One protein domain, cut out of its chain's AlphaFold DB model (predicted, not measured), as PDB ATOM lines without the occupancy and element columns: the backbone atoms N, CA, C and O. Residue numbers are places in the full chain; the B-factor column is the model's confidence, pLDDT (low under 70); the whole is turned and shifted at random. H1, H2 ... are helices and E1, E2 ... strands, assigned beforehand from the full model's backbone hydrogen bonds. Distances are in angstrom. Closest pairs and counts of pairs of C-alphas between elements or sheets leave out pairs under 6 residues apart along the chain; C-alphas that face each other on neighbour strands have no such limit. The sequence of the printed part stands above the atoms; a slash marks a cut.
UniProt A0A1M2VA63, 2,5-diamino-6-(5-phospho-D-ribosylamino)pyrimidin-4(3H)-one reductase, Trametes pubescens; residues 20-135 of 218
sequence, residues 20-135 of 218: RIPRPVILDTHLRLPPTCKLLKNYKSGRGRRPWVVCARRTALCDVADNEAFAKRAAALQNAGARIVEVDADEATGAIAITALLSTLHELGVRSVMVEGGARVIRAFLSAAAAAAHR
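This is residues 20 to 135 of the 218 residues of the protein "2,5-diamino-6-(5-phospho-D-ribosylamino)pyrimidin-4(3H)-one reductase" of Trametes pubescens (UniProt A0A1M2VA63). Picture a small sheet of three short parallel strands, with the helix H3 packed over one face and the longer helix H4 meeting H3 at about a right angle; H4's last residues, 130 to 135, stick out. The long helix H2 only grazes the sheet with its residues 74 to 78, residues 60 to 65 stick out at its other end, and the short helix H1 lies off the sheet. You read 116 printed residues, in the order E1, H1, E2, H2, E3, H3, H4, and the sheet runs E1, E2, E3. The class is mixed, helices and strands; the whole is compact, with a radius of gyration of the C-alphas of 14.9 A and spans of 46 by 42 by 26 A.

Find C-alpha 25 at (31.257, -14.177, -31.249), where strand E1, residues 25 to 27, begins. Read on to helix H1, residues 38 to 44, 9.9 A long, and to strand E2, residues 52 to 56, 13.2 A. Helix H2, residues 64 to 79, begins with C-alpha 64 at (23.318, -6.364, -56.854) and is 22.5 A long. Strand E3, residues 83 to 87, measures 13.0 A, and helix H3, residues 98 to 107, 14.2 A. Last comes helix H4, residues 119 to 135, 24.4 A long, ending with C-alpha 135 at (7.764, -2.411, -20.503).

Begin at the sheet: E1 and E2 are parallel neighbours at 24 degrees, with N 26 and O 52 within hydrogen-bond range at 2.8 A. E2, the inner strand, is also parallel to E3, at 32 degrees, with N 53 and O 83 at 2.8 A and N 85 and O 53 at 2.9 A. E1, H1, E2 and E2, H2, E3 are strand-helix-strand units, parallel neighbour strands with a helix between them along the chain, both with right-handed crossovers. H3 is on the sheet in two layers, a helix layer on one face, at a height over the sheet of 9.8 A; it lies over E2 and E3, slantwise at 44 degrees to E2 on the local plane. The closest C-alphas of H3 and E3 are those of Leu 101 and Val 87, 6.2 A apart. H4 touches H3 with residues 124 to 128 alone, about perpendicular at 89 degrees; the closest C-alphas are those of Ile 98 and Phe 125, 6.4 A. H2 only grazes the sheet, and its closest C-alpha to E3 is that of Gln 78, 7.0 A from that of Ile 84. H1 is not on the sheet, and it is only just apart from H2, the closest C-alphas being 8.4 A apart. In H1, H2, H3 and H4 every O i to N i+4 pair is within hydrogen-bond range.

The two C-alphas farthest apart are those of Ser 45 and Arg 135, 46.4 A. The printed part has no cut. The link from H3 to H4, 11 residues, is long, and that from H2 to E3, 3 residues, is tight. The mean pLDDT of the printed part is 91.7, and it is under 70 at residue 60 and residues 134 to 135.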
ATOM      1  N   ARG A  20      37.729 -24.891 -20.716       75.19
ATOM      2  CA  ARG A  20      36.731 -24.557 -21.730       75.19
ATOM      3  C   ARG A  20      36.997 -23.150 -22.247       75.19
ATOM      4  O   ARG A  20      36.620 -22.166 -21.623       75.19
ATOM      5  N   ILE A  21      37.631 -23.060 -23.410       84.38
ATOM      6  CA  ILE A  21      37.832 -21.781 -24.096       84.38
ATOM      7  C   ILE A  21      36.459 -21.288 -24.590       84.38
ATOM      8  O   ILE A  21      35.784 -22.033 -25.315       84.38
ATOM      9  N   PRO A  22      36.014 -20.068 -24.234       91.19
ATOM     10  CA  PRO A  22      34.756 -19.531 -24.734       91.19
ATOM     11  C   PRO A  22      34.802 -19.398 -26.258       91.19
ATOM     12  O   PRO A  22      35.861 -19.234 -26.872       91.19
ATOM     13  N   ARG A  23      33.639 -19.518 -26.897       95.38
ATOM     14  CA  ARG A  23      33.541 -19.351 -28.345       95.38
ATOM     15  C   ARG A  23      33.561 -17.856 -28.685       95.38
ATOM     16  O   ARG A  23      32.699 -17.147 -28.176       95.38
ATOM     17  N   PRO A  24      34.465 -17.381 -29.562       96.81
ATOM     18  CA  PRO A  24      34.420 -15.999 -30.022       96.81
ATOM     19  C   PRO A  24      33.149 -15.743 -30.839       96.81
ATOM     20  O   PRO A  24      32.882 -16.481 -31.790       96.81
ATOM     21  N   VAL A  25      32.403 -14.695 -30.488       97.75
ATOM     22  CA  VAL A  25      31.257 -14.177 -31.249       97.75
ATOM     23  C   VAL A  25      31.581 -12.739 -31.640       97.75
ATOM     24  O   VAL A  25      31.887 -11.918 -30.780       97.75
ATOM     25  N   ILE A  26      31.576 -12.449 -32.937       97.50
ATOM     26  CA  ILE A  26      31.972 -11.164 -33.509       97.50
ATOM     27  C   ILE A  26      30.740 -10.553 -34.157       97.50
ATOM     28  O   ILE A  26      30.158 -11.173 -35.040       97.50
ATOM     29  N   LEU A  27      30.364  -9.344 -33.746       96.69
ATOM     30  CA  LEU A  27      29.309  -8.582 -34.411       96.69
ATOM     31  C   LEU A  27      29.924  -7.768 -35.549       96.69
ATOM     32  O   LEU A  27      30.721  -6.860 -35.311       96.69
ATOM     33  N   ASP A  28      29.573  -8.109 -36.783       95.81
ATOM     34  CA  ASP A  28      30.098  -7.475 -37.985       95.81
ATOM     35  C   ASP A  28      29.037  -7.447 -39.084       95.81
ATOM     36  O   ASP A  28      28.989  -8.307 -39.965       95.81
ATOM     37  N   THR A  29      28.195  -6.413 -39.031       94.00
ATOM     38  CA  THR A  29      27.061  -6.185 -39.938       94.00
ATOM     39  C   THR A  29      27.403  -6.406 -41.412       94.00
ATOM     40  O   THR A  29      26.583  -6.947 -42.144       94.00
ATOM     41  N   HIS A  30      28.615  -6.034 -41.844       92.56
ATOM     42  CA  HIS A  30      29.021  -6.044 -43.254       92.56
ATOM     43  C   HIS A  30      30.146  -7.035 -43.583       92.56
ATOM     44  O   HIS A  30      30.682  -6.979 -44.692       92.56
ATOM     45  N   LEU A  31      30.513  -7.926 -42.655       96.38
ATOM     46  CA  LEU A  31      31.555  -8.944 -42.855       96.38
ATOM     47  C   LEU A  31      32.930  -8.361 -43.241       96.38
ATOM     48  O   LEU A  31      33.603  -8.848 -44.146       96.38
ATOM     49  N   ARG A  32      33.347  -7.286 -42.567       95.75
ATOM     50  CA  ARG A  32      34.638  -6.601 -42.757       95.75
ATOM     51  C   ARG A  32      35.804  -7.266 -42.021       95.75
ATOM     52  O   ARG A  32      36.949  -6.865 -42.224       95.75
ATOM     53  N   LEU A  33      35.539  -8.237 -41.149       97.25
ATOM     54  CA  LEU A  33      36.551  -8.963 -40.392       97.25
ATOM     55  C   LEU A  33      37.609  -9.532 -41.355       97.25
ATOM     56  O   LEU A  33      37.264 -10.273 -42.275       97.25
ATOM     57  N   PRO A  34      38.907  -9.253 -41.147       97.81
ATOM     58  CA  PRO A  34      39.939  -9.800 -42.013       97.81
ATOM     59  C   PRO A  34      40.004 -11.335 -41.902       97.81
ATOM     60  O   PRO A  34      40.179 -11.853 -40.791       97.81
ATOM     61  N   PRO A  35      39.983 -12.083 -43.024       97.69
ATOM     62  CA  PRO A  35      40.148 -13.543 -43.026       97.69
ATOM     63  C   PRO A  35      41.480 -14.011 -42.408       97.69
ATOM     64  O   PRO A  35      41.634 -15.154 -41.983       97.69
ATOM     65  N   THR A  36      42.455 -13.104 -42.325       97.38
ATOM     66  CA  THR A  36      43.796 -13.320 -41.768       97.38
ATOM     67  C   THR A  36      43.913 -12.952 -40.284       97.38
ATOM     68  O   THR A  36      45.020 -12.999 -39.730       97.38
ATOM     69  N   CYS A  37      42.812 -12.581 -39.619       97.44
ATOM     70  CA  CYS A  37      42.834 -12.177 -38.216       97.44
ATOM     71  C   CYS A  37      43.246 -13.330 -37.278       97.44
ATOM     72  O   CYS A  37      43.137 -14.522 -37.588       97.44
ATOM     73  N   LYS A  38      43.719 -12.966 -36.082       96.50
ATOM     74  CA  LYS A  38      44.241 -13.915 -35.088       96.50
ATOM     75  C   LYS A  38      43.206 -14.959 -34.655       96.50
ATOM     76  O   LYS A  38      43.579 -16.101 -34.415       96.50
ATOM     77  N   LEU A  39      41.921 -14.601 -34.588       96.44
ATOM     78  CA  LEU A  39      40.848 -15.520 -34.184       96.44
ATOM     79  C   LEU A  39      40.725 -16.708 -35.150       96.44
ATOM     80  O   LEU A  39      40.670 -17.858 -34.715       96.44
ATOM     81  N   LEU A  40      40.760 -16.434 -36.455       97.62
ATOM     82  CA  LEU A  40      40.650 -17.450 -37.502       97.62
ATOM     83  C   LEU A  40      41.928 -18.291 -37.606       97.62
ATOM     84  O   LEU A  40      41.857 -19.518 -37.664       97.62
ATOM     85  N   LYS A  41      43.105 -17.658 -37.501       96.88
ATOM     86  CA  LYS A  41      44.400 -18.361 -37.408       96.88
ATOM     87  C   LYS A  41      44.470 -19.297 -36.194       96.88
ATOM     88  O   LYS A  41      44.945 -20.428 -36.306       96.88
ATOM     89  N   ASN A  42      43.970 -18.856 -35.039       94.44
ATOM     90  CA  ASN A  42      43.926 -19.676 -33.827       94.44
ATOM     91  C   ASN A  42      43.023 -20.898 -34.010       94.44
ATOM     92  O   ASN A  42      43.402 -21.989 -33.599       94.44
ATOM     93  N   TYR A  43      41.857 -20.738 -34.638       95.19
ATOM     94  CA  TYR A  43      40.979 -21.871 -34.926       95.19
ATOM     95  C   TYR A  43      41.616 -22.861 -35.907       95.19
ATOM     96  O   TYR A  43      41.691 -24.047 -35.596       95.19
ATOM     97  N   LYS A  44      42.160 -22.380 -37.034       95.31
ATOM     98  CA  LYS A  44      42.835 -23.229 -38.035       95.31
ATOM     99  C   LYS A  44      44.005 -24.032 -37.464       95.31
ATOM    100  O   LYS A  44      44.272 -25.131 -37.926       95.31
ATOM    101  N   SER A  45      44.686 -23.502 -36.451       93.56
ATOM    102  CA  SER A  45      45.800 -24.174 -35.769       93.56
ATOM    103  C   SER A  45      45.384 -25.012 -34.550       93.56
ATOM    104  O   SER A  45      46.250 -25.437 -33.788       93.56
ATOM    105  N   GLY A  46      44.081 -25.224 -34.317       89.88
ATOM    106  CA  GLY A  46      43.571 -26.019 -33.189       89.88
ATOM    107  C   GLY A  46      43.727 -25.353 -31.814       89.88
ATOM    108  O   GLY A  46      43.634 -26.006 -30.780       89.88
ATOM    109  N   ARG A  47      43.987 -24.042 -31.775       87.69
ATOM    110  CA  ARG A  47      44.305 -23.261 -30.561       87.69
ATOM    111  C   ARG A  47      43.149 -22.398 -30.065       87.69
ATOM    112  O   ARG A  47      43.323 -21.615 -29.131       87.69
ATOM    113  N   GLY A  48      41.983 -22.500 -30.687       89.50
ATOM    114  CA  GLY A  48      40.785 -21.767 -30.304       89.50
ATOM    115  C   GLY A  48      39.532 -22.424 -30.862       89.50
ATOM    116  O   GLY A  48      39.600 -23.239 -31.779       89.50
ATOM    117  N   ARG A  49      38.370 -22.069 -30.308       94.00
ATOM    118  CA  ARG A  49      37.084 -22.513 -30.856       94.00
ATOM    119  C   ARG A  49      36.747 -21.735 -32.125       94.00
ATOM    120  O   ARG A  49      37.157 -20.586 -32.272       94.00
ATOM    121  N   ARG A  50      35.955 -22.359 -33.004       96.81
ATOM    122  CA  ARG A  50      35.474 -21.757 -34.255       96.81
ATOM    123  C   ARG A  50      34.800 -20.403 -33.986       96.81
ATOM    124  O   ARG A  50      33.776 -20.412 -33.298       96.81
ATOM    125  N   PRO A  51      35.325 -19.283 -34.515       98.12
ATOM    126  CA  PRO A  51      34.694 -17.979 -34.378       98.12
ATOM    127  C   PRO A  51      33.349 -17.948 -35.100       98.12
ATOM    128  O   PRO A  51      33.220 -18.479 -36.209       98.12
ATOM    129  N   TRP A  52      32.355 -17.333 -34.473       98.50
ATOM    130  CA  TRP A  52      31.079 -17.009 -35.101       98.50
ATOM    131  C   TRP A  52      31.086 -15.534 -35.470       98.50
ATOM    132  O   TRP A  52      31.333 -14.690 -34.614       98.50
ATOM    133  N   VAL A  53      30.848 -15.237 -36.740       98.50
ATOM    134  CA  VAL A  53      30.704 -13.873 -37.242       98.50
ATOM    135  C   VAL A  53      29.224 -13.660 -37.500       98.50
ATOM    136  O   VAL A  53      28.637 -14.341 -38.338       98.50
ATOM    137  N   VAL A  54      28.632 -12.768 -36.718       98.12
ATOM    138  CA  VAL A  54      27.227 -12.406 -36.810       98.12
ATOM    139  C   VAL A  54      27.101 -11.194 -37.718       98.12
ATOM    140  O   VAL A  54      27.781 -10.192 -37.492       98.12
ATOM    141  N   CYS A  55      26.235 -11.275 -38.719       96.38
ATOM    142  CA  CYS A  55      25.955 -10.187 -39.652       96.38
ATOM    143  C   CYS A  55      24.454  -9.944 -39.782       96.38
ATOM    144  O   CYS A  55      23.644 -10.820 -39.473       96.38
ATOM    145  N   ALA A  56      24.094  -8.749 -40.249       91.75
ATOM    146  CA  ALA A  56      22.707  -8.450 -40.563       91.75
ATOM    147  C   ALA A  56      22.253  -9.288 -41.761       91.75
ATOM    148  O   ALA A  56      22.983  -9.421 -42.749       91.75
ATOM    149  N   ARG A  57      21.045  -9.839 -41.665       89.12
ATOM    150  CA  ARG A  57      20.374 -10.522 -42.765       89.12
ATOM    151  C   ARG A  57      20.193  -9.545 -43.924       89.12
ATOM    152  O   ARG A  57      19.723  -8.424 -43.738       89.12
ATOM    153  N   ARG A  58      20.580  -9.971 -45.126       84.56
ATOM    154  CA  ARG A  58      20.412  -9.164 -46.337       84.56
ATOM    155  C   ARG A  58      18.974  -9.253 -46.837       84.56
ATOM    156  O   ARG A  58      18.387 -10.331 -46.848       84.56
ATOM    157  N   THR A  59      18.425  -8.125 -47.276       77.25
ATOM    158  CA  THR A  59      17.102  -8.050 -47.909       77.25
ATOM    159  C   THR A  59      17.245  -7.903 -49.426       77.25
ATOM    160  O   THR A  59      18.276  -7.450 -49.925       77.25
ATOM    161  N   ALA A  60      16.207  -8.256 -50.187       68.81
ATOM    162  CA  ALA A  60      16.225  -8.176 -51.654       68.81
ATOM    163  C   ALA A  60      16.333  -6.738 -52.213       68.81
ATOM    164  O   ALA A  60      16.550  -6.562 -53.404       68.81
ATOM    165  N   LEU A  61      16.203  -5.717 -51.359       71.56
ATOM    166  CA  LEU A  61      16.277  -4.296 -51.719       71.56
ATOM    167  C   LEU A  61      17.719  -3.777 -51.863       71.56
ATOM    168  O   LEU A  61      17.931  -2.615 -52.201       71.56
ATOM    169  N   CYS A  62      18.714  -4.609 -51.564       72.75
ATOM    170  CA  CYS A  62      20.121  -4.243 -51.671       72.75
ATOM    171  C   CYS A  62      20.585  -4.249 -53.137       72.75
ATOM    172  O   CYS A  62      20.212  -5.151 -53.887       72.75
ATOM    173  N   ASP A  63      21.462  -3.313 -53.514       84.50
ATOM    174  CA  ASP A  63      22.114  -3.303 -54.832       84.50
ATOM    175  C   ASP A  63      22.827  -4.644 -55.114       84.50
ATOM    176  O   ASP A  63      23.457  -5.242 -54.234       84.50
ATOM    177  N   VAL A  64      22.732  -5.112 -56.360       84.25
ATOM    178  CA  VAL A  64      23.318  -6.364 -56.854       84.25
ATOM    179  C   VAL A  64      24.824  -6.394 -56.597       84.25
ATOM    180  O   VAL A  64      25.342  -7.402 -56.110       84.25
ATOM    181  N   ALA A  65      25.521  -5.282 -56.850       86.94
ATOM    182  CA  ALA A  65      26.965  -5.196 -56.646       86.94
ATOM    183  C   ALA A  65      27.354  -5.360 -55.164       86.94
ATOM    184  O   ALA A  65      28.323  -6.053 -54.836       86.94
ATOM    185  N   ASP A  66      26.581  -4.773 -54.246       87.81
ATOM    186  CA  ASP A  66      26.827  -4.899 -52.807       87.81
ATOM    187  C   ASP A  66      26.488  -6.307 -52.288       87.81
ATOM    188  O   ASP A  66      27.202  -6.854 -51.439       87.81
ATOM    189  N   ASN A  67      25.454  -6.948 -52.837       88.38
ATOM    190  CA  ASN A  67      25.147  -8.349 -52.546       88.38
ATOM    191  C   ASN A  67      26.284  -9.283 -52.979       88.38
ATOM    192  O   ASN A  67      26.706 -10.138 -52.196       88.38
ATOM    193  N   GLU A  68      26.834  -9.094 -54.179       91.62
ATOM    194  CA  GLU A  68      27.961  -9.891 -54.667       91.62
ATOM    195  C   GLU A  68      29.216  -9.674 -53.808       91.62
ATOM    196  O   GLU A  68      29.881 -10.628 -53.392       91.62
ATOM    197  N   ALA A  69      29.529  -8.418 -53.477       93.31
ATOM    198  CA  ALA A  69      30.657  -8.089 -52.614       93.31
ATOM    199  C   ALA A  69      30.498  -8.701 -51.211       93.31
ATOM    200  O   ALA A  69      31.469  -9.209 -50.641       93.31
ATOM    201  N   PHE A  70      29.286  -8.688 -50.654       94.38
ATOM    202  CA  PHE A  70      28.980  -9.325 -49.376       94.38
ATOM    203  C   PHE A  70      29.150 -10.845 -49.437       94.38
ATOM    204  O   PHE A  70      29.822 -11.413 -48.575       94.38
ATOM    205  N   ALA A  71      28.627 -11.496 -50.480       94.62
ATOM    206  CA  ALA A  71      28.779 -12.934 -50.688       94.62
ATOM    207  C   ALA A  71      30.260 -13.342 -50.801       94.62
ATOM    208  O   ALA A  71      30.691 -14.306 -50.166       94.62
ATOM    209  N   LYS A  72      31.075 -12.554 -51.519       96.81
ATOM    210  CA  LYS A  72      32.534 -12.753 -51.597       96.81
ATOM    211  C   LYS A  72      33.199 -12.676 -50.220       96.81
ATOM    212  O   LYS A  72      34.026 -13.529 -49.891       96.81
ATOM    213  N   ARG A  73      32.830 -11.694 -49.386       97.62
ATOM    214  CA  ARG A  73      33.354 -11.566 -48.011       97.62
ATOM    215  C   ARG A  73      32.924 -12.733 -47.120       97.62
ATOM    216  O   ARG A  73      33.761 -13.280 -46.399       97.62
ATOM    217  N   ALA A  74      31.664 -13.155 -47.206       97.62
ATOM    218  CA  ALA A  74      31.144 -14.312 -46.478       97.62
ATOM    219  C   ALA A  74      31.915 -15.591 -46.826       97.62
ATOM    220  O   ALA A  74      32.432 -16.260 -45.926       97.62
ATOM    221  N   ALA A  75      32.084 -15.873 -48.121       98.19
ATOM    222  CA  ALA A  75      32.839 -17.026 -48.601       98.19
ATOM    223  C   ALA A  75      34.301 -16.985 -48.127       98.19
ATOM    224  O   ALA A  75      34.822 -17.977 -47.614       98.19
ATOM    225  N   ALA A  76      34.962 -15.824 -48.212       98.44
ATOM    226  CA  ALA A  76      36.334 -15.658 -47.734       98.44
ATOM    227  C   ALA A  76      36.469 -15.954 -46.228       98.44
ATOM    228  O   ALA A  76      37.406 -16.639 -45.807       98.44
ATOM    229  N   LEU A  77      35.521 -15.488 -45.410       98.62
ATOM    230  CA  LEU A  77      35.489 -15.759 -43.973       98.62
ATOM    231  C   LEU A  77      35.211 -17.233 -43.659       98.62
ATOM    232  O   LEU A  77      35.878 -17.809 -42.794       98.62
ATOM    233  N   GLN A  78      34.273 -17.865 -44.365       98.44
ATOM    234  CA  GLN A  78      33.974 -19.292 -44.213       98.44
ATOM    235  C   GLN A  78      35.186 -20.158 -44.575       98.44
ATOM    236  O   GLN A  78      35.572 -21.019 -43.780       98.44
ATOM    237  N   ASN A  79      35.867 -19.855 -45.685       98.25
ATOM    238  CA  ASN A  79      37.123 -20.499 -46.098       98.25
ATOM    239  C   ASN A  79      38.267 -20.253 -45.094       98.25
ATOM    240  O   ASN A  79      39.187 -21.063 -44.926       98.25
ATOM    241  N   ALA A  80      38.217 -19.133 -44.371       98.00
ATOM    242  CA  ALA A  80      39.114 -18.851 -43.258       98.00
ATOM    243  C   ALA A  80      38.726 -19.556 -41.943       98.00
ATOM    244  O   ALA A  80      39.496 -19.517 -40.982       98.00
ATOM    245  N   GLY A  81      37.607 -20.278 -41.915       98.06
ATOM    246  CA  GLY A  81      37.159 -21.089 -40.787       98.06
ATOM    247  C   GLY A  81      36.070 -20.437 -39.935       98.06
ATOM    248  O   GLY A  81      35.669 -21.021 -38.929       98.06
ATOM    249  N   ALA A  82      35.552 -19.266 -40.308       98.50
ATOM    250  CA  ALA A  82      34.429 -18.647 -39.611       98.50
ATOM    251  C   ALA A  82      33.142 -19.464 -39.797       98.50
ATOM    252  O   ALA A  82      32.954 -20.147 -40.808       98.50
ATOM    253  N   ARG A  83      32.228 -19.390 -38.831       98.31
ATOM    254  CA  ARG A  83      30.804 -19.667 -39.067       98.31
ATOM    255  C   ARG A  83      30.101 -18.325 -39.236       98.31
ATOM    256  O   ARG A  83      30.223 -17.491 -38.345       98.31
ATOM    257  N   ILE A  84      29.376 -18.144 -40.332       98.25
ATOM    258  CA  ILE A  84      28.501 -16.982 -40.514       98.25
ATOM    259  C   ILE A  84      27.160 -17.277 -39.845       98.25
ATOM    260  O   ILE A  84      26.653 -18.397 -39.951       98.25
ATOM    261  N   VAL A  85      26.638 -16.302 -39.108       98.00
ATOM    262  CA  VAL A  85      25.329 -16.350 -38.453       98.00
ATOM    263  C   VAL A  85      24.582 -15.086 -38.851       98.00
ATOM    264  O   VAL A  85      25.020 -13.984 -38.542       98.00
ATOM    265  N   GLU A  86      23.473 -15.240 -39.557       96.06
ATOM    266  CA  GLU A  86      22.654 -14.107 -39.977       96.06
ATOM    267  C   GLU A  86      21.550 -13.859 -38.961       96.06
ATOM    268  O   GLU A  86      20.873 -14.792 -38.528       96.06
ATOM    269  N   VAL A  87      21.370 -12.596 -38.598       95.25
ATOM    270  CA  VAL A  87      20.347 -12.142 -37.654       95.25
ATOM    271  C   VAL A  87      19.658 -10.908 -38.204       95.25
ATOM    272  O   VAL A  87      20.230 -10.183 -39.020       95.25
ATOM    273  N   ASP A  88      18.438 -10.659 -37.751       91.25
ATOM    274  CA  ASP A  88      17.713  -9.469 -38.170       91.25
ATOM    275  C   ASP A  88      18.418  -8.190 -37.713       91.25
ATOM    276  O   ASP A  88      19.031  -8.111 -36.638       91.25
ATOM    277  N   ALA A  89      18.361  -7.192 -38.591       89.00
ATOM    278  CA  ALA A  89      18.815  -5.858 -38.270       89.00
ATOM    279  C   ALA A  89      17.748  -5.130 -37.446       89.00
ATOM    280  O   ALA A  89      16.551  -5.354 -37.599       89.00
ATOM    281  N   ASP A  90      18.200  -4.234 -36.586       85.38
ATOM    282  CA  ASP A  90      17.368  -3.230 -35.955       85.38
ATOM    283  C   ASP A  90      16.951  -2.206 -37.017       85.38
ATOM    284  O   ASP A  90      17.802  -1.602 -37.671       85.38
ATOM    285  N   GLU A  91      15.645  -2.030 -37.209       82.44
ATOM    286  CA  GLU A  91      15.096  -1.193 -38.284       82.44
ATOM    287  C   GLU A  91      15.513   0.277 -38.163       82.44
ATOM    288  O   GLU A  91      15.722   0.948 -39.171       82.44
ATOM    289  N   ALA A  92      15.677   0.777 -36.935       82.50
ATOM    290  CA  ALA A  92      16.021   2.172 -36.686       82.50
ATOM    291  C   ALA A  92      17.503   2.469 -36.955       82.50
ATOM    292  O   ALA A  92      17.856   3.575 -37.361       82.50
ATOM    293  N   THR A  93      18.386   1.501 -36.706       81.75
ATOM    294  CA  THR A  93      19.841   1.710 -36.752       81.75
ATOM    295  C   THR A  93      20.543   0.979 -37.894       81.75
ATOM    296  O   THR A  93      21.709   1.269 -38.172       81.75
ATOM    297  N   GLY A  94      19.891  -0.000 -38.527       84.19
ATOM    298  CA  GLY A  94      20.499  -0.915 -39.502       84.19
ATOM    299  C   GLY A  94      21.595  -1.816 -38.914       84.19
ATOM    300  O   GLY A  94      22.281  -2.536 -39.644       84.19
ATOM    301  N   ALA A  95      21.810  -1.765 -37.596       87.94
ATOM    302  CA  ALA A  95      22.766  -2.603 -36.886       87.94
ATOM    303  C   ALA A  95      22.126  -3.940 -36.496       87.94
ATOM    304  O   ALA A  95      20.938  -4.150 -36.675       87.94
ATOM    305  N   ILE A  96      22.905  -4.866 -35.943       92.69
ATOM    306  CA  ILE A  96      22.375  -6.136 -35.430       92.69
ATOM    307  C   ILE A  96      21.444  -5.868 -34.237       92.69
ATOM    308  O   ILE A  96      21.880  -5.272 -33.249       92.69
ATOM    309  N   ALA A  97      20.198  -6.347 -34.300       92.31
ATOM    310  CA  ALA A  97      19.260  -6.238 -33.186       92.31
ATOM    311  C   ALA A  97      19.688  -7.149 -32.022       92.31
ATOM    312  O   ALA A  97      19.882  -8.353 -32.198       92.31
ATOM    313  N   ILE A  98      19.816  -6.592 -30.811       93.06
ATOM    314  CA  ILE A  98      20.313  -7.342 -29.640       93.06
ATOM    315  C   ILE A  98      19.367  -8.476 -29.237       93.06
ATOM    316  O   ILE A  98      19.833  -9.566 -28.914       93.06
ATOM    317  N   THR A  99      18.052  -8.260 -29.294       91.88
ATOM    318  CA  THR A  99      17.070  -9.307 -28.976       91.88
ATOM    319  C   THR A  99      17.168 -10.478 -29.956       91.88
ATOM    320  O   THR A  99      17.287 -11.623 -29.525       91.88
ATOM    321  N   ALA A 100      17.223 -10.194 -31.264       93.38
ATOM    322  CA  ALA A 100      17.395 -11.220 -32.293       93.38
ATOM    323  C   ALA A 100      18.723 -11.973 -32.113       93.38
ATOM    324  O   ALA A 100      18.747 -13.200 -32.112       93.38
ATOM    325  N   LEU A 101      19.817 -11.244 -31.861       95.88
ATOM    326  CA  LEU A 101      21.124 -11.824 -31.553       95.88
ATOM    327  C   LEU A 101      21.055 -12.809 -30.379       95.88
ATOM    328  O   LEU A 101      21.567 -13.922 -30.491       95.88
ATOM    329  N   LEU A 102      20.459 -12.412 -29.252       95.31
ATOM    330  CA  LEU A 102      20.388 -13.256 -28.059       95.31
ATOM    331  C   LEU A 102      19.499 -14.488 -28.273       95.31
ATOM    332  O   LEU A 102      19.907 -15.576 -27.861       95.31
ATOM    333  N   SER A 103      18.363 -14.356 -28.972       94.75
ATOM    334  CA  SER A 103      17.514 -15.501 -29.347       94.75
ATOM    335  C   SER A 103      18.281 -16.495 -30.213       94.75
ATOM    336  O   SER A 103      18.411 -17.666 -29.858       94.75
ATOM    337  N   THR A 104      18.908 -16.013 -31.291       96.75
ATOM    338  CA  THR A 104      19.694 -16.862 -32.194       96.75
ATOM    339  C   THR A 104      20.853 -17.541 -31.463       96.75
ATOM    340  O   THR A 104      21.119 -18.723 -31.667       96.75
ATOM    341  N   LEU A 105      21.561 -16.837 -30.574       96.69
ATOM    342  CA  LEU A 105      22.629 -17.454 -29.784       96.69
ATOM    343  C   LEU A 105      22.089 -18.539 -28.840       96.69
ATOM    344  O   LEU A 105      22.719 -19.595 -28.723       96.69
ATOM    345  N   HIS A 106      20.933 -18.314 -28.216       95.56
ATOM    346  CA  HIS A 106      20.279 -19.288 -27.347       95.56
ATOM    347  C   HIS A 106      19.850 -20.550 -28.110       95.56
ATOM    348  O   HIS A 106      20.167 -21.659 -27.676       95.56
ATOM    349  N   GLU A 107      19.221 -20.393 -29.278       96.56
ATOM    350  CA  GLU A 107      18.861 -21.490 -30.193       96.56
ATOM    351  C   GLU A 107      20.089 -22.301 -30.629       96.56
ATOM    352  O   GLU A 107      20.054 -23.526 -30.722       96.56
ATOM    353  N   LEU A 108      21.224 -21.627 -30.824       96.44
ATOM    354  CA  LEU A 108      22.503 -22.260 -31.137       96.44
ATOM    355  C   LEU A 108      23.214 -22.874 -29.908       96.44
ATOM    356  O   LEU A 108      24.367 -23.317 -30.017       96.44
ATOM    357  N   GLY A 109      22.552 -22.904 -28.748       95.56
ATOM    358  CA  GLY A 109      23.014 -23.540 -27.514       95.56
ATOM    359  C   GLY A 109      23.962 -22.689 -26.665       95.56
ATOM    360  O   GLY A 109      24.618 -23.215 -25.762       95.56
ATOM    361  N   VAL A 110      24.084 -21.387 -26.937       95.31
ATOM    362  CA  VAL A 110      24.862 -20.464 -26.101       95.31
ATOM    363  C   VAL A 110      24.007 -20.031 -24.916       95.31
ATOM    364  O   VAL A 110      22.916 -19.498 -25.075       95.31
ATOM    365  N   ARG A 111      24.508 -20.276 -23.705       93.62
ATOM    366  CA  ARG A 111      23.763 -20.029 -22.460       93.62
ATOM    367  C   ARG A 111      24.223 -18.795 -21.696       93.62
ATOM    368  O   ARG A 111      23.486 -18.306 -20.853       93.62
ATOM    369  N   SER A 112      25.422 -18.306 -21.988       94.06
ATOM    370  CA  SER A 112      25.967 -17.075 -21.430       94.06
ATOM    371  C   SER A 112      26.913 -16.427 -22.434       94.06
ATOM    372  O   SER A 112      27.571 -17.112 -23.226       94.06
ATOM    373  N   VAL A 113      26.967 -15.097 -22.407       95.25
ATOM    374  CA  VAL A 113      27.836 -14.278 -23.254       95.25
ATOM    375  C   VAL A 113      28.518 -13.242 -22.373       95.25
ATOM    376  O   VAL A 113      27.875 -12.619 -21.535       95.25
ATOM    377  N   MET A 114      29.817 -13.050 -22.579       96.00
ATOM    378  CA  MET A 114      30.558 -11.921 -22.026       96.00
ATOM    379  C   MET A 114      30.781 -10.903 -23.142       96.00
ATOM    380  O   MET A 114      31.319 -11.244 -24.197       96.00
ATOM    381  N   VAL A 115      30.338  -9.669 -22.916       96.00
ATOM    382  CA  VAL A 115      30.440  -8.572 -23.884       96.00
ATOM    383  C   VAL A 115      31.537  -7.621 -23.417       96.00
ATOM    384  O   VAL A 115      31.358  -6.908 -22.437       96.00
ATOM    385  N   GLU A 116      32.676  -7.617 -24.109       91.19
ATOM    386  CA  GLU A 116      33.839  -6.795 -23.723       91.19
ATOM    387  C   GLU A 116      34.046  -5.567 -24.623       91.19
ATOM    388  O   GLU A 116      34.612  -4.563 -24.199       91.19
ATOM    389  N   GLY A 117      33.650  -5.654 -25.896       82.81
ATOM    390  CA  GLY A 117      34.195  -4.785 -26.938       82.81
ATOM    391  C   GLY A 117      33.185  -3.853 -27.597       82.81
ATOM    392  O   GLY A 117      32.126  -4.285 -28.041       82.81
ATOM    393  N   GLY A 118      33.598  -2.594 -27.769       88.44
ATOM    394  CA  GLY A 118      32.932  -1.580 -28.587       88.44
ATOM    395  C   GLY A 118      31.833  -0.822 -27.846       88.44
ATOM    396  O   GLY A 118      30.782  -1.382 -27.553       88.44
ATOM    397  N   ALA A 119      32.015   0.486 -27.634       89.38
ATOM    398  CA  ALA A 119      31.012   1.305 -26.941       89.38
ATOM    399  C   ALA A 119      29.629   1.263 -27.606       89.38
ATOM    400  O   ALA A 119      28.620   1.272 -26.912       89.38
ATOM    401  N   ARG A 120      29.567   1.142 -28.940       89.69
ATOM    402  CA  ARG A 120      28.299   0.961 -29.664       89.69
ATOM    403  C   ARG A 120      27.591  -0.347 -29.302       89.69
ATOM    404  O   ARG A 120      26.381  -0.337 -29.123       89.69
ATOM    405  N   VAL A 121      28.334  -1.446 -29.159       92.56
ATOM    406  CA  VAL A 121      27.772  -2.748 -28.763       92.56
ATOM    407  C   VAL A 121      27.304  -2.684 -27.315       92.56
ATOM    408  O   VAL A 121      26.160  -3.018 -27.031       92.56
ATOM    409  N   ILE A 122      28.147  -2.175 -26.412       92.44
ATOM    410  CA  ILE A 122      27.800  -2.018 -24.993       92.44
ATOM    411  C   ILE A 122      26.548  -1.141 -24.840       92.44
ATOM    412  O   ILE A 122      25.609  -1.534 -24.150       92.44
ATOM    413  N   ARG A 123      26.477   0.002 -25.543       90.56
ATOM    414  CA  ARG A 123      25.291   0.874 -25.557       90.56
ATOM    415  C   ARG A 123      24.054   0.127 -26.050       90.56
ATOM    416  O   ARG A 123      23.018   0.235 -25.410       90.56
ATOM    417  N   ALA A 124      24.149  -0.653 -27.126       91.06
ATOM    418  CA  ALA A 124      23.013  -1.417 -27.644       91.06
ATOM    419  C   ALA A 124      22.466  -2.425 -26.613       91.06
ATOM    420  O   ALA A 124      21.253  -2.498 -26.415       91.06
ATOM    421  N   PHE A 125      23.342  -3.146 -25.902       93.06
ATOM    422  CA  PHE A 125      22.938  -4.054 -24.819       93.06
ATOM    423  C   PHE A 125      22.271  -3.316 -23.649       93.06
ATOM    424  O   PHE A 125      21.232  -3.756 -23.154       93.06
ATOM    425  N   LEU A 126      22.829  -2.175 -23.228       91.88
ATOM    426  CA  LEU A 126      22.256  -1.359 -22.154       91.88
ATOM    427  C   LEU A 126      20.898  -0.757 -22.546       91.88
ATOM    428  O   LEU A 126      19.963  -0.798 -21.748       91.88
ATOM    429  N   SER A 127      20.753  -0.265 -23.780       89.50
ATOM    430  CA  SER A 127      19.478   0.231 -24.310       89.50
ATOM    431  C   SER A 127      18.412  -0.867 -24.341       89.50
ATOM    432  O   SER A 127      17.281  -0.638 -23.913       89.50
ATOM    433  N   ALA A 128      18.771  -2.078 -24.786       87.94
ATOM    434  CA  ALA A 128      17.861  -3.221 -24.786       87.94
ATOM    435  C   ALA A 128      17.402  -3.591 -23.363       87.94
ATOM    436  O   ALA A 128      16.213  -3.834 -23.135       87.94
ATOM    437  N   ALA A 129      18.319  -3.564 -22.388       88.25
ATOM    438  CA  ALA A 129      18.001  -3.809 -20.982       88.25
ATOM    439  C   ALA A 129      17.065  -2.734 -20.394       88.25
ATOM    440  O   ALA A 129      16.095  -3.072 -19.712       88.25
ATOM    441  N   ALA A 130      17.305  -1.452 -20.694       86.62
ATOM    442  CA  ALA A 130      16.455  -0.349 -20.243       86.62
ATOM    443  C   ALA A 130      15.037  -0.435 -20.832       86.62
ATOM    444  O   ALA A 130      14.049  -0.321 -20.104       86.62
ATOM    445  N   ALA A 131      14.915  -0.716 -22.134       82.69
ATOM    446  CA  ALA A 131      13.620  -0.855 -22.800       82.69
ATOM    447  C   ALA A 131      12.769  -1.990 -22.195       82.69
ATOM    448  O   ALA A 131      11.561  -1.830 -22.005       82.69
ATOM    449  N   ALA A 132      13.390  -3.120 -21.836       77.56
ATOM    450  CA  ALA A 132      12.710  -4.225 -21.159       77.56
ATOM    451  C   ALA A 132      12.230  -3.851 -19.745       77.56
ATOM    452  O   ALA A 132      11.140  -4.254 -19.337       77.56
ATOM    453  N   ALA A 133      13.005  -3.051 -19.005       74.50
ATOM    454  CA  ALA A 133      12.608  -2.566 -17.685       74.50
ATOM    455  C   ALA A 133      11.378  -1.644 -17.749       74.50
ATOM    456  O   ALA A 133      10.458  -1.811 -16.947       74.50
ATOM    457  N   HIS A 134      11.321  -0.734 -18.730       69.31
ATOM    458  CA  HIS A 134      10.179   0.167 -18.926       69.31
ATOM    459  C   HIS A 134       8.885  -0.575 -19.284       69.31
ATOM    460  O   HIS A 134       7.838  -0.265 -18.719       69.31
ATOM    461  N   ARG A 135       8.945  -1.595 -20.154       67.56
ATOM    462  CA  ARG A 135       7.764  -2.411 -20.503       67.56
ATOM    463  C   ARG A 135       7.166  -3.119 -19.286       67.56
ATOM    464  O   ARG A 135       5.951  -3.136 -19.131       67.56
TER     465      ARG A 135